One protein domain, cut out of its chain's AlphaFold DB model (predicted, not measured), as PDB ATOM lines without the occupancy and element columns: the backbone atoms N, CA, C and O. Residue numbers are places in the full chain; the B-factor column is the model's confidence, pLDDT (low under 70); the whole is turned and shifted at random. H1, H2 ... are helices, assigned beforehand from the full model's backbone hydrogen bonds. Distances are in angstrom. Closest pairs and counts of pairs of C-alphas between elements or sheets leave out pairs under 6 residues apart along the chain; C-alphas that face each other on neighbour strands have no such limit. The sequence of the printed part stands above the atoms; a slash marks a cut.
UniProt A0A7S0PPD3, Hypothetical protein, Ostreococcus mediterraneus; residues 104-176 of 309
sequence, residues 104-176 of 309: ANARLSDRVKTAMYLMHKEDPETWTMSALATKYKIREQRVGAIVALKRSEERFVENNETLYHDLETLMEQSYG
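AT A GLANCE: This is residues 104 to 176 of the 309 residues of the protein "Hypothetical protein" of Ostreococcus mediterraneus (UniProt A0A7S0PPD3). The long helix H3 crosses H1, with H2 packed at its first residues; residues 154 to 160 stick out, and the chain then folds back into H4, the other limb of an open V. The 73 printed residues, with four named helices and no named strand, are all helix in class, flat and compact: radius of gyration of the C-alphas 12.9 A, spans 32 by 32 by 16 A.

IN THESE COORDINATES: H1, residues 110 to 122, begins at C-alpha 110 (148.092, 90.231, 156.742) and is 18.2 A long. H2 is residues 129 to 136, 10.6 A; H3 residues 140 to 158, 27.2 A; H4 residues 165 to 175, 15.6 A, ending at (137.584, 94.388, 162.849).

HOW THE PARTS SIT: H1 and H3 touch about perpendicular, at 87 degrees, through residues 143 to 151 of H3 alone; the closest C-alphas, Tyr 117 and Val 147, are 5.2 A apart. H2 touches H3 at residues 140 to 144 alone, closest C-alphas Ala 133 and Glu 140, 5.1 A. H4 is apart from H2 and H3. Every O i to N i+4 pair is within hydrogen-bond range in H1, H2, H3 and H4.

THE WHOLE: The farthest C-alphas, Glu 125 and Ser 174, are 36.5 A apart. The printed part has no cut and no long link; no printed residue is under 70.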
ATOM      1  N   ALA A 104     133.398  90.482 154.399       71.06
ATOM      2  CA  ALA A 104     134.465  89.508 154.626       71.06
ATOM      3  C   ALA A 104     135.609  89.645 153.608       71.06
ATOM      4  O   ALA A 104     136.777  89.517 153.976       71.06
ATOM      5  N   ASN A 105     135.303  89.992 152.349       73.50
ATOM      6  CA  ASN A 105     136.337  90.211 151.343       73.50
ATOM      7  C   ASN A 105     137.248  91.364 151.741       73.50
ATOM      8  O   ASN A 105     138.443  91.275 151.499       73.50
ATOM      9  N   ALA A 106     136.744  92.431 152.360       78.38
ATOM     10  CA  ALA A 106     137.564  93.588 152.717       78.38
ATOM     11  C   ALA A 106     138.609  93.280 153.810       78.38
ATOM     12  O   ALA A 106     139.629  93.960 153.876       78.38
ATOM     13  N   ARG A 107     138.400  92.230 154.616       87.25
ATOM     14  CA  ARG A 107     139.165  91.940 155.841       87.25
ATOM     15  C   ARG A 107     140.142  90.772 155.685       87.25
ATOM     16  O   ARG A 107     140.185  89.878 156.522       87.25
ATOM     17  N   LEU A 108     140.913  90.753 154.600       92.25
ATOM     18  CA  LEU A 108     141.939  89.724 154.405       92.25
ATOM     19  C   LEU A 108     143.048  89.869 155.458       92.25
ATOM     20  O   LEU A 108     143.549  90.984 155.630       92.25
ATOM     21  N   SER A 109     143.451  88.770 156.101       94.31
ATOM     22  CA  SER A 109     144.548  88.775 157.079       94.31
ATOM     23  C   SER A 109     145.896  89.127 156.434       94.31
ATOM     24  O   SER A 109     146.191  88.749 155.294       94.31
ATOM     25  N   ASP A 110     146.749  89.844 157.159       94.94
ATOM     26  CA  ASP A 110     148.092  90.231 156.742       94.94
ATOM     27  C   ASP A 110     149.004  89.015 156.574       94.94
ATOM     28  O   ASP A 110     149.793  88.937 155.629       94.94
ATOM     29  N   ARG A 111     148.796  87.989 157.409       95.50
ATOM     30  CA  ARG A 111     149.406  86.668 157.231       95.50
ATOM     31  C   ARG A 111     149.152  86.123 155.828       95.50
ATOM     32  O   ARG A 111     150.080  85.649 155.177       95.50
ATOM     33  N   VAL A 112     147.912  86.202 155.344       96.31
ATOM     34  CA  VAL A 112     147.563  85.723 154.001       96.31
ATOM     35  C   VAL A 112     148.125  86.628 152.914       96.31
ATOM     36  O   VAL A 112     148.675  86.109 151.945       96.31
ATOM     37  N   LYS A 113     148.077  87.956 153.079       96.56
ATOM     38  CA  LYS A 113     148.723  88.897 152.143       96.56
ATOM     39  C   LYS A 113     150.214  88.578 151.976       96.56
ATOM     40  O   LYS A 113     150.723  88.553 150.857       96.56
ATOM     41  N   THR A 114     150.895  88.288 153.081       97.00
ATOM     42  CA  THR A 114     152.315  87.918 153.108       97.00
ATOM     43  C   THR A 114     152.547  86.542 152.482       97.00
ATOM     44  O   THR A 114     153.434  86.398 151.647       97.00
ATOM     45  N   ALA A 115     151.711  85.544 152.781       97.69
ATOM     46  CA  ALA A 115     151.799  84.225 152.150       97.69
ATOM     47  C   ALA A 115     151.607  84.290 150.623       97.69
ATOM     48  O   ALA A 115     152.326  83.629 149.879       97.69
ATOM     49  N   MET A 116     150.668  85.113 150.142       97.44
ATOM     50  CA  MET A 116     150.469  85.361 148.710       97.44
ATOM     51  C   MET A 116     151.724  85.939 148.059       97.44
ATOM     52  O   MET A 116     152.106  85.502 146.975       97.44
ATOM     53  N   TYR A 117     152.358  86.908 148.725       98.12
ATOM     54  CA  TYR A 117     153.596  87.514 148.256       98.12
ATOM     55  C   TYR A 117     154.733  86.495 148.170       98.12
ATOM     56  O   TYR A 117     155.364  86.385 147.124       98.12
ATOM     57  N   LEU A 118     154.952  85.720 149.237       98.19
ATOM     58  CA  LEU A 118     156.017  84.719 149.298       98.19
ATOM     59  C   LEU A 118     155.855  83.652 148.211       98.19
ATOM     60  O   LEU A 118     156.788  83.430 147.451       98.19
ATOM     61  N   MET A 119     154.654  83.088 148.049       97.75
ATOM     62  CA  MET A 119     154.398  82.096 146.995       97.75
ATOM     63  C   MET A 119     154.655  82.651 145.589       97.75
ATOM     64  O   MET A 119     155.217  81.960 144.747       97.75
ATOM     65  N   HIS A 120     154.252  83.900 145.323       97.88
ATOM     66  CA  HIS A 120     154.519  84.534 144.030       97.88
ATOM     67  C   HIS A 120     156.009  84.827 143.813       97.88
ATOM     68  O   HIS A 120     156.491  84.772 142.686       97.88
ATOM     69  N   LYS A 121     156.723  85.180 144.886       97.50
ATOM     70  CA  LYS A 121     158.152  85.495 144.856       97.50
ATOM     71  C   LYS A 121     159.008  84.247 144.638       97.50
ATOM     72  O   LYS A 121     160.007  84.344 143.936       97.50
ATOM     73  N   GLU A 122     158.620  83.119 145.232       97.38
ATOM     74  CA  GLU A 122     159.286  81.821 145.070       97.38
ATOM     75  C   GLU A 122     159.124  81.293 143.638       97.38
ATOM     76  O   GLU A 122     160.119  81.142 142.937       97.38
ATOM     77  N   ASP A 123     157.879  81.109 143.178       97.31
ATOM     78  CA  ASP A 123     157.581  80.533 141.861       97.31
ATOM     79  C   ASP A 123     156.549  81.384 141.093       97.31
ATOM     80  O   ASP A 123     155.352  81.062 141.074       97.31
ATOM     81  N   PRO A 124     156.975  82.462 140.405       96.50
ATOM     82  CA  PRO A 124     156.057  83.368 139.709       96.50
ATOM     83  C   PRO A 124     155.343  82.724 138.509       96.50
ATOM     84  O   PRO A 124     154.262  83.182 138.127       96.50
ATOM     85  N   GLU A 125     155.923  81.674 137.915       96.50
ATOM     86  CA  GLU A 125     155.338  80.942 136.780       96.50
ATOM     87  C   GLU A 125     154.145  80.079 137.204       96.50
ATOM     88  O   GLU A 125     153.102  80.090 136.548       96.50
ATOM     89  N   THR A 126     154.273  79.370 138.328       97.19
ATOM     90  CA  THR A 126     153.204  78.534 138.890       97.19
ATOM     91  C   THR A 126     152.155  79.404 139.573       97.19
ATOM     92  O   THR A 126     150.955  79.310 139.292       97.19
ATOM     93  N   TRP A 127     152.599  80.301 140.455       97.44
ATOM     94  CA  TRP A 127     151.732  81.170 141.241       97.44
ATOM     95  C   TRP A 127     151.486  82.490 140.527       97.44
ATOM     96  O   TRP A 127     151.789  83.569 141.034       97.44
ATOM     97  N   THR A 128     150.878  82.413 139.345       97.56
ATOM     98  CA  THR A 128     150.404  83.608 138.640       97.56
ATOM     99  C   THR A 128     149.342  84.355 139.458       97.56
ATOM    100  O   THR A 128     148.651  83.778 140.303       97.56
ATOM    101  N   MET A 129     149.143  85.645 139.164       96.50
ATOM    102  CA  MET A 129     148.112  86.464 139.825       96.50
ATOM    103  C   MET A 129     146.718  85.828 139.727       96.50
ATOM    104  O   MET A 129     145.953  85.857 140.688       96.50
ATOM    105  N   SER A 130     146.414  85.197 138.589       96.00
ATOM    106  CA  SER A 130     145.160  84.478 138.350       96.00
ATOM    107  C   SER A 130     145.040  83.194 139.188       96.00
ATOM    108  O   SER A 130     143.979  82.911 139.754       96.00
ATOM    109  N   ALA A 131     146.134  82.439 139.346       97.19
ATOM    110  CA  ALA A 131     146.163  81.249 140.198       97.19
ATOM    111  C   ALA A 131     145.950  81.610 141.678       97.19
ATOM    112  O   ALA A 131     145.137  80.986 142.364       97.19
ATOM    113  N   LEU A 132     146.610  82.669 142.157       96.75
ATOM    114  CA  LEU A 132     146.437  83.183 143.518       96.75
ATOM    115  C   LEU A 132     145.024  83.732 143.753       96.75
ATOM    116  O   LEU A 132     144.418  83.437 144.782       96.75
ATOM    117  N   ALA A 133     144.473  84.467 142.786       95.44
ATOM    118  CA  ALA A 133     143.094  84.953 142.818       95.44
ATOM    119  C   ALA A 133     142.091  83.805 142.985       95.44
ATOM    120  O   ALA A 133     141.192  83.871 143.824       95.44
ATOM    121  N   THR A 134     142.304  82.713 142.248       95.00
ATOM    122  CA  THR A 134     141.473  81.506 142.329       95.00
ATOM    123  C   THR A 134     141.624  80.807 143.683       95.00
ATOM    124  O   THR A 134     140.620  80.471 144.311       95.00
ATOM    125  N   LYS A 135     142.860  80.638 144.177       95.75
ATOM    126  CA  LYS A 135     143.157  79.987 145.466       95.75
ATOM    127  C   LYS A 135     142.515  80.717 146.648       95.75
ATOM    128  O   LYS A 135     141.920  80.076 147.510       95.75
ATOM    129  N   TYR A 136     142.614  82.046 146.671       94.44
ATOM    130  CA  TYR A 136     142.107  82.873 147.770       94.44
ATOM    131  C   TYR A 136     140.708  83.443 147.535       94.44
ATOM    132  O   TYR A 136     140.189  84.114 148.421       94.44
ATOM    133  N   LYS A 137     140.076  83.161 146.389       93.25
ATOM    134  CA  LYS A 137     138.730  83.640 146.018       93.25
ATOM    135  C   LYS A 137     138.597  85.169 146.067       93.25
ATOM    136  O   LYS A 137     137.609  85.715 146.566       93.25
ATOM    137  N   ILE A 138     139.609  85.858 145.549       92.81
ATOM    138  CA  ILE A 138     139.705  87.324 145.502       92.81
ATOM    139  C   ILE A 138     139.948  87.755 144.058       92.81
ATOM    140  O   ILE A 138     140.502  87.001 143.264       92.81
ATOM    141  N   ARG A 139     139.563  88.985 143.714       93.06
ATOM    142  CA  ARG A 139     139.754  89.535 142.375       93.06
ATOM    143  C   ARG A 139     141.235  89.675 142.004       93.06
ATOM    144  O   ARG A 139     142.052  90.135 142.800       93.06
ATOM    145  N   GLU A 140     141.572  89.370 140.751       95.19
ATOM    146  CA  GLU A 140     142.956  89.371 140.244       95.19
ATOM    147  C   GLU A 140     143.667  90.725 140.401       95.19
ATOM    148  O   GLU A 140     144.832  90.789 140.791       95.19
ATOM    149  N   GLN A 141     142.949  91.827 140.173       95.38
ATOM    150  CA  GLN A 141     143.482  93.183 140.350       95.38
ATOM    151  C   GLN A 141     143.947  93.422 141.790       95.38
ATOM    152  O   GLN A 141     144.997  94.015 142.032       95.38
ATOM    153  N   ARG A 142     143.177  92.925 142.759       95.31
ATOM    154  CA  ARG A 142     143.485  93.081 144.174       95.31
ATOM    155  C   ARG A 142     144.681  92.236 144.584       95.31
ATOM    156  O   ARG A 142     145.526  92.734 145.318       95.31
ATOM    157  N   VAL A 143     144.802  91.016 144.062       96.62
ATOM    158  CA  VAL A 143     146.019  90.203 144.220       96.62
ATOM    159  C   VAL A 143     147.240  90.961 143.697       96.62
ATOM    160  O   VAL A 143     148.224  91.104 144.419       96.62
ATOM    161  N   GLY A 144     147.149  91.528 142.490       96.94
ATOM    162  CA  GLY A 144     148.223  92.335 141.909       96.94
ATOM    163  C   GLY A 144     148.601  93.544 142.771       96.94
ATOM    164  O   GLY A 144     149.784  93.822 142.959       96.94
ATOM    165  N   ALA A 145     147.611  94.236 143.343       97.25
ATOM    166  CA  ALA A 145     147.846  95.334 144.279       97.25
ATOM    167  C   ALA A 145     148.543  94.864 145.567       97.25
ATOM    168  O   ALA A 145     149.508  95.492 145.989       97.25
ATOM    169  N   ILE A 146     148.080  93.763 146.171       96.81
ATOM    170  CA  ILE A 146     148.657  93.195 147.398       96.81
ATOM    171  C   ILE A 146     150.128  92.848 147.177       96.81
ATOM    172  O   ILE A 146     150.975  93.282 147.952       96.81
ATOM    173  N   VAL A 147     150.444  92.130 146.095       97.44
ATOM    174  CA  VAL A 147     151.827  91.759 145.764       97.44
ATOM    175  C   VAL A 147     152.696  93.005 145.558       97.44
ATOM    176  O   VAL A 147     153.801  93.076 146.091       97.44
ATOM    177  N   ALA A 148     152.201  94.020 144.842       97.12
ATOM    178  CA  ALA A 148     152.939  95.266 144.621       97.12
ATOM    179  C   ALA A 148     153.182  96.068 145.915       97.12
ATOM    180  O   ALA A 148     154.254  96.655 146.088       97.12
ATOM    181  N   LEU A 149     152.207  96.089 146.827       96.75
ATOM    182  CA  LEU A 149     152.339  96.740 148.129       96.75
ATOM    183  C   LEU A 149     153.312  95.980 149.033       96.75
ATOM    184  O   LEU A 149     154.204  96.612 149.586       96.75
ATOM    185  N   LYS A 150     153.227  94.646 149.105       97.06
ATOM    186  CA  LYS A 150     154.174  93.817 149.873       97.06
ATOM    187  C   LYS A 150     155.605  93.912 149.342       97.06
ATOM    188  O   LYS A 150     156.547  94.013 150.120       97.06
ATOM    189  N   ARG A 151     155.782  94.007 148.023       96.50
ATOM    190  CA  ARG A 151     157.087  94.318 147.418       96.50
ATOM    191  C   ARG A 151     157.617  95.694 147.837       96.50
ATOM    192  O   ARG A 151     158.822  95.878 147.962       96.50
ATOM    193  N   SER A 152     156.735  96.679 148.007       95.31
ATOM    194  CA  SER A 152     157.128  98.020 148.464       95.31
ATOM    195  C   SER A 152     157.459  98.028 149.956       95.31
ATOM    196  O   SER A 152     158.426  98.663 150.350       95.31
ATOM    197  N   GLU A 153     156.707  97.275 150.760       95.62
ATOM    198  CA  GLU A 153     157.005  97.022 152.172       95.62
ATOM    199  C   GLU A 153     158.397  96.405 152.345       95.62
ATOM    200  O   GLU A 153     159.184  96.929 153.124       95.62
ATOM    201  N   GLU A 154     158.750  95.383 151.555       96.12
ATOM    202  CA  GLU A 154     160.102  94.804 151.567       96.12
ATOM    203  C   GLU A 154     161.183  95.857 151.276       96.12
ATOM    204  O   GLU A 154     162.161  95.947 152.012       96.12
ATOM    205  N   ARG A 155     160.977  96.725 150.275       95.25
ATOM    206  CA  ARG A 155     161.907  97.832 149.982       95.25
ATOM    207  C   ARG A 155     162.040  98.815 151.147       95.25
ATOM    208  O   ARG A 155     163.127  99.325 151.390       95.25
ATOM    209  N   PHE A 156     160.952  99.105 151.861       95.88
ATOM    210  CA  PHE A 156     160.995  99.973 153.039       95.88
ATOM    211  C   PHE A 156     161.765  99.329 154.195       95.88
ATOM    212  O   PHE A 156     162.545 100.017 154.852       95.88
ATOM    213  N   VAL A 157     161.623  98.013 154.392       95.31
ATOM    214  CA  VAL A 157     162.441  97.253 155.352       95.31
ATOM    215  C   VAL A 157     163.920  97.305 154.959       95.31
ATOM    216  O   VAL A 157     164.758  97.625 155.798       95.31
ATOM    217  N   GLU A 158     164.249  97.060 153.685       96.44
ATOM    218  CA  GLU A 158     165.624  97.138 153.162       96.44
ATOM    219  C   GLU A 158     166.240  98.537 153.349       96.44
ATOM    220  O   GLU A 158     167.418  98.667 153.687       96.44
ATOM    221  N   ASN A 159     165.433  99.589 153.195       96.69
ATOM    222  CA  ASN A 159     165.841 100.979 153.405       96.69
ATOM    223  C   ASN A 159     165.908 101.396 154.886       96.69
ATOM    224  O   ASN A 159     166.277 102.536 155.173       96.69
ATOM    225  N   ASN A 160     165.581 100.504 155.830       95.62
ATOM    226  CA  ASN A 160     165.441 100.798 157.263       95.62
ATOM    227  C   ASN A 160     164.440 101.929 157.561       95.62
ATOM    228  O   ASN A 160     164.633 102.727 158.483       95.62
ATOM    229  N   GLU A 161     163.365 102.016 156.777       95.38
ATOM    230  CA  GLU A 161     162.258 102.927 157.049       95.38
ATOM    231  C   GLU A 161     161.342 102.364 158.146       95.38
ATOM    232  O   GLU A 161     161.177 101.154 158.313       95.38
ATOM    233  N   THR A 162     160.733 103.256 158.926       93.69
ATOM    234  CA  THR A 162     159.847 102.872 160.030       93.69
ATOM    235  C   THR A 162     158.504 102.361 159.506       93.69
ATOM    236  O   THR A 162     157.727 103.135 158.941       93.69
ATOM    237  N   LEU A 163     158.210 101.083 159.751       93.62
ATOM    238  CA  LEU A 163     156.925 100.436 159.471       93.62
ATOM    239  C   LEU A 163     156.092 100.282 160.749       93.62
ATOM    240  O   LEU A 163     156.631 100.094 161.838       93.62
ATOM    241  N   TYR A 164     154.767 100.345 160.614       94.06
ATOM    242  CA  TYR A 164     153.829 100.304 161.741       94.06
ATOM    243  C   TYR A 164     153.008  99.005 161.753       94.06
ATOM    244  O   TYR A 164     151.790  99.032 161.569       94.06
ATOM    245  N   HIS A 165     153.659  97.861 161.982       91.88
ATOM    246  CA  HIS A 165     152.985  96.549 162.038       91.88
ATOM    247  C   HIS A 165     151.990  96.427 163.209       91.88
ATOM    248  O   HIS A 165     150.995  95.704 163.120       91.88
ATOM    249  N   ASP A 166     152.210  97.188 164.283       94.31
ATOM    250  CA  ASP A 166     151.312  97.232 165.441       94.31
ATOM    251  C   ASP A 166     149.924  97.760 165.062       94.31
ATOM    252  O   ASP A 166     148.913  97.258 165.550       94.31
ATOM    253  N   LEU A 167     149.856  98.744 164.155       93.25
ATOM    254  CA  LEU A 167     148.581  99.288 163.686       93.25
ATOM    255  C   LEU A 167     147.791  98.247 162.896       93.25
ATOM    256  O   LEU A 167     146.590  98.123 163.116       93.25
ATOM    257  N   GLU A 168     148.452  97.479 162.028       90.19
ATOM    258  CA  GLU A 168     147.792  96.389 161.301       90.19
ATOM    259  C   GLU A 168     147.254  95.353 162.294       90.19
ATOM    260  O   GLU A 168     146.075  95.018 162.251       90.19
ATOM    261  N   THR A 169     148.061  94.953 163.280       92.94
ATOM    262  CA  THR A 169     147.649  94.001 164.325       92.94
ATOM    263  C   THR A 169     146.422  94.494 165.107       92.94
ATOM    264  O   THR A 169     145.484  93.734 165.344       92.94
ATOM    265  N   LEU A 170     146.382  95.777 165.481       94.31
ATOM    266  CA  LEU A 170     145.232  96.379 166.169       94.31
ATOM    267  C   LEU A 170     143.988  96.459 165.269       94.31
ATOM    268  O   LEU A 170     142.863  96.252 165.737       94.31
ATOM    269  N   MET A 171     144.164  96.739 163.976       90.00
ATOM    270  CA  MET A 171     143.073  96.742 162.998       90.00
ATOM    271  C   MET A 171     142.497  95.332 162.814       90.00
ATOM    272  O   MET A 171     141.280  95.157 162.826       90.00
ATOM    273  N   GLU A 172     143.349  94.313 162.729       92.62
ATOM    274  CA  GLU A 172     142.921  92.915 162.653       92.62
ATOM    275  C   GLU A 172     142.157  92.471 163.905       92.62
ATOM    276  O   GLU A 172     141.117  91.824 163.800       92.62
ATOM    277  N   GLN A 173     142.628  92.859 165.094       92.44
ATOM    278  CA  GLN A 173     141.961  92.546 166.361       92.44
ATOM    279  C   GLN A 173     140.597  93.235 166.498       92.44
ATOM    280  O   GLN A 173     139.654  92.636 167.011       92.44
ATOM    281  N   SER A 174     140.482  94.489 166.051       88.81
ATOM    282  CA  SER A 174     139.254  95.283 166.200       88.81
ATOM    283  C   SER A 174     138.170  94.922 165.184       88.81
ATOM    284  O   SER A 174     136.995  94.851 165.545       88.81
ATOM    285  N   TYR A 175     138.541  94.665 163.927       82.81
ATOM    286  CA  TYR A 175     137.584  94.388 162.849       82.81
ATOM    287  C   TYR A 175     137.452  92.897 162.507       82.81
ATOM    288  O   TYR A 175     136.528  92.515 161.780       82.81
ATOM    289  N   GLY A 176     138.330  92.048 163.044       87.75
ATOM    290  CA  GLY A 176     138.442  90.645 162.667       87.75
ATOM    291  C   GLY A 176     139.050  90.467 161.276       87.75
ATOM    292  O   GLY A 176     139.141  91.406 160.482       87.75
TER     293      GLY A 176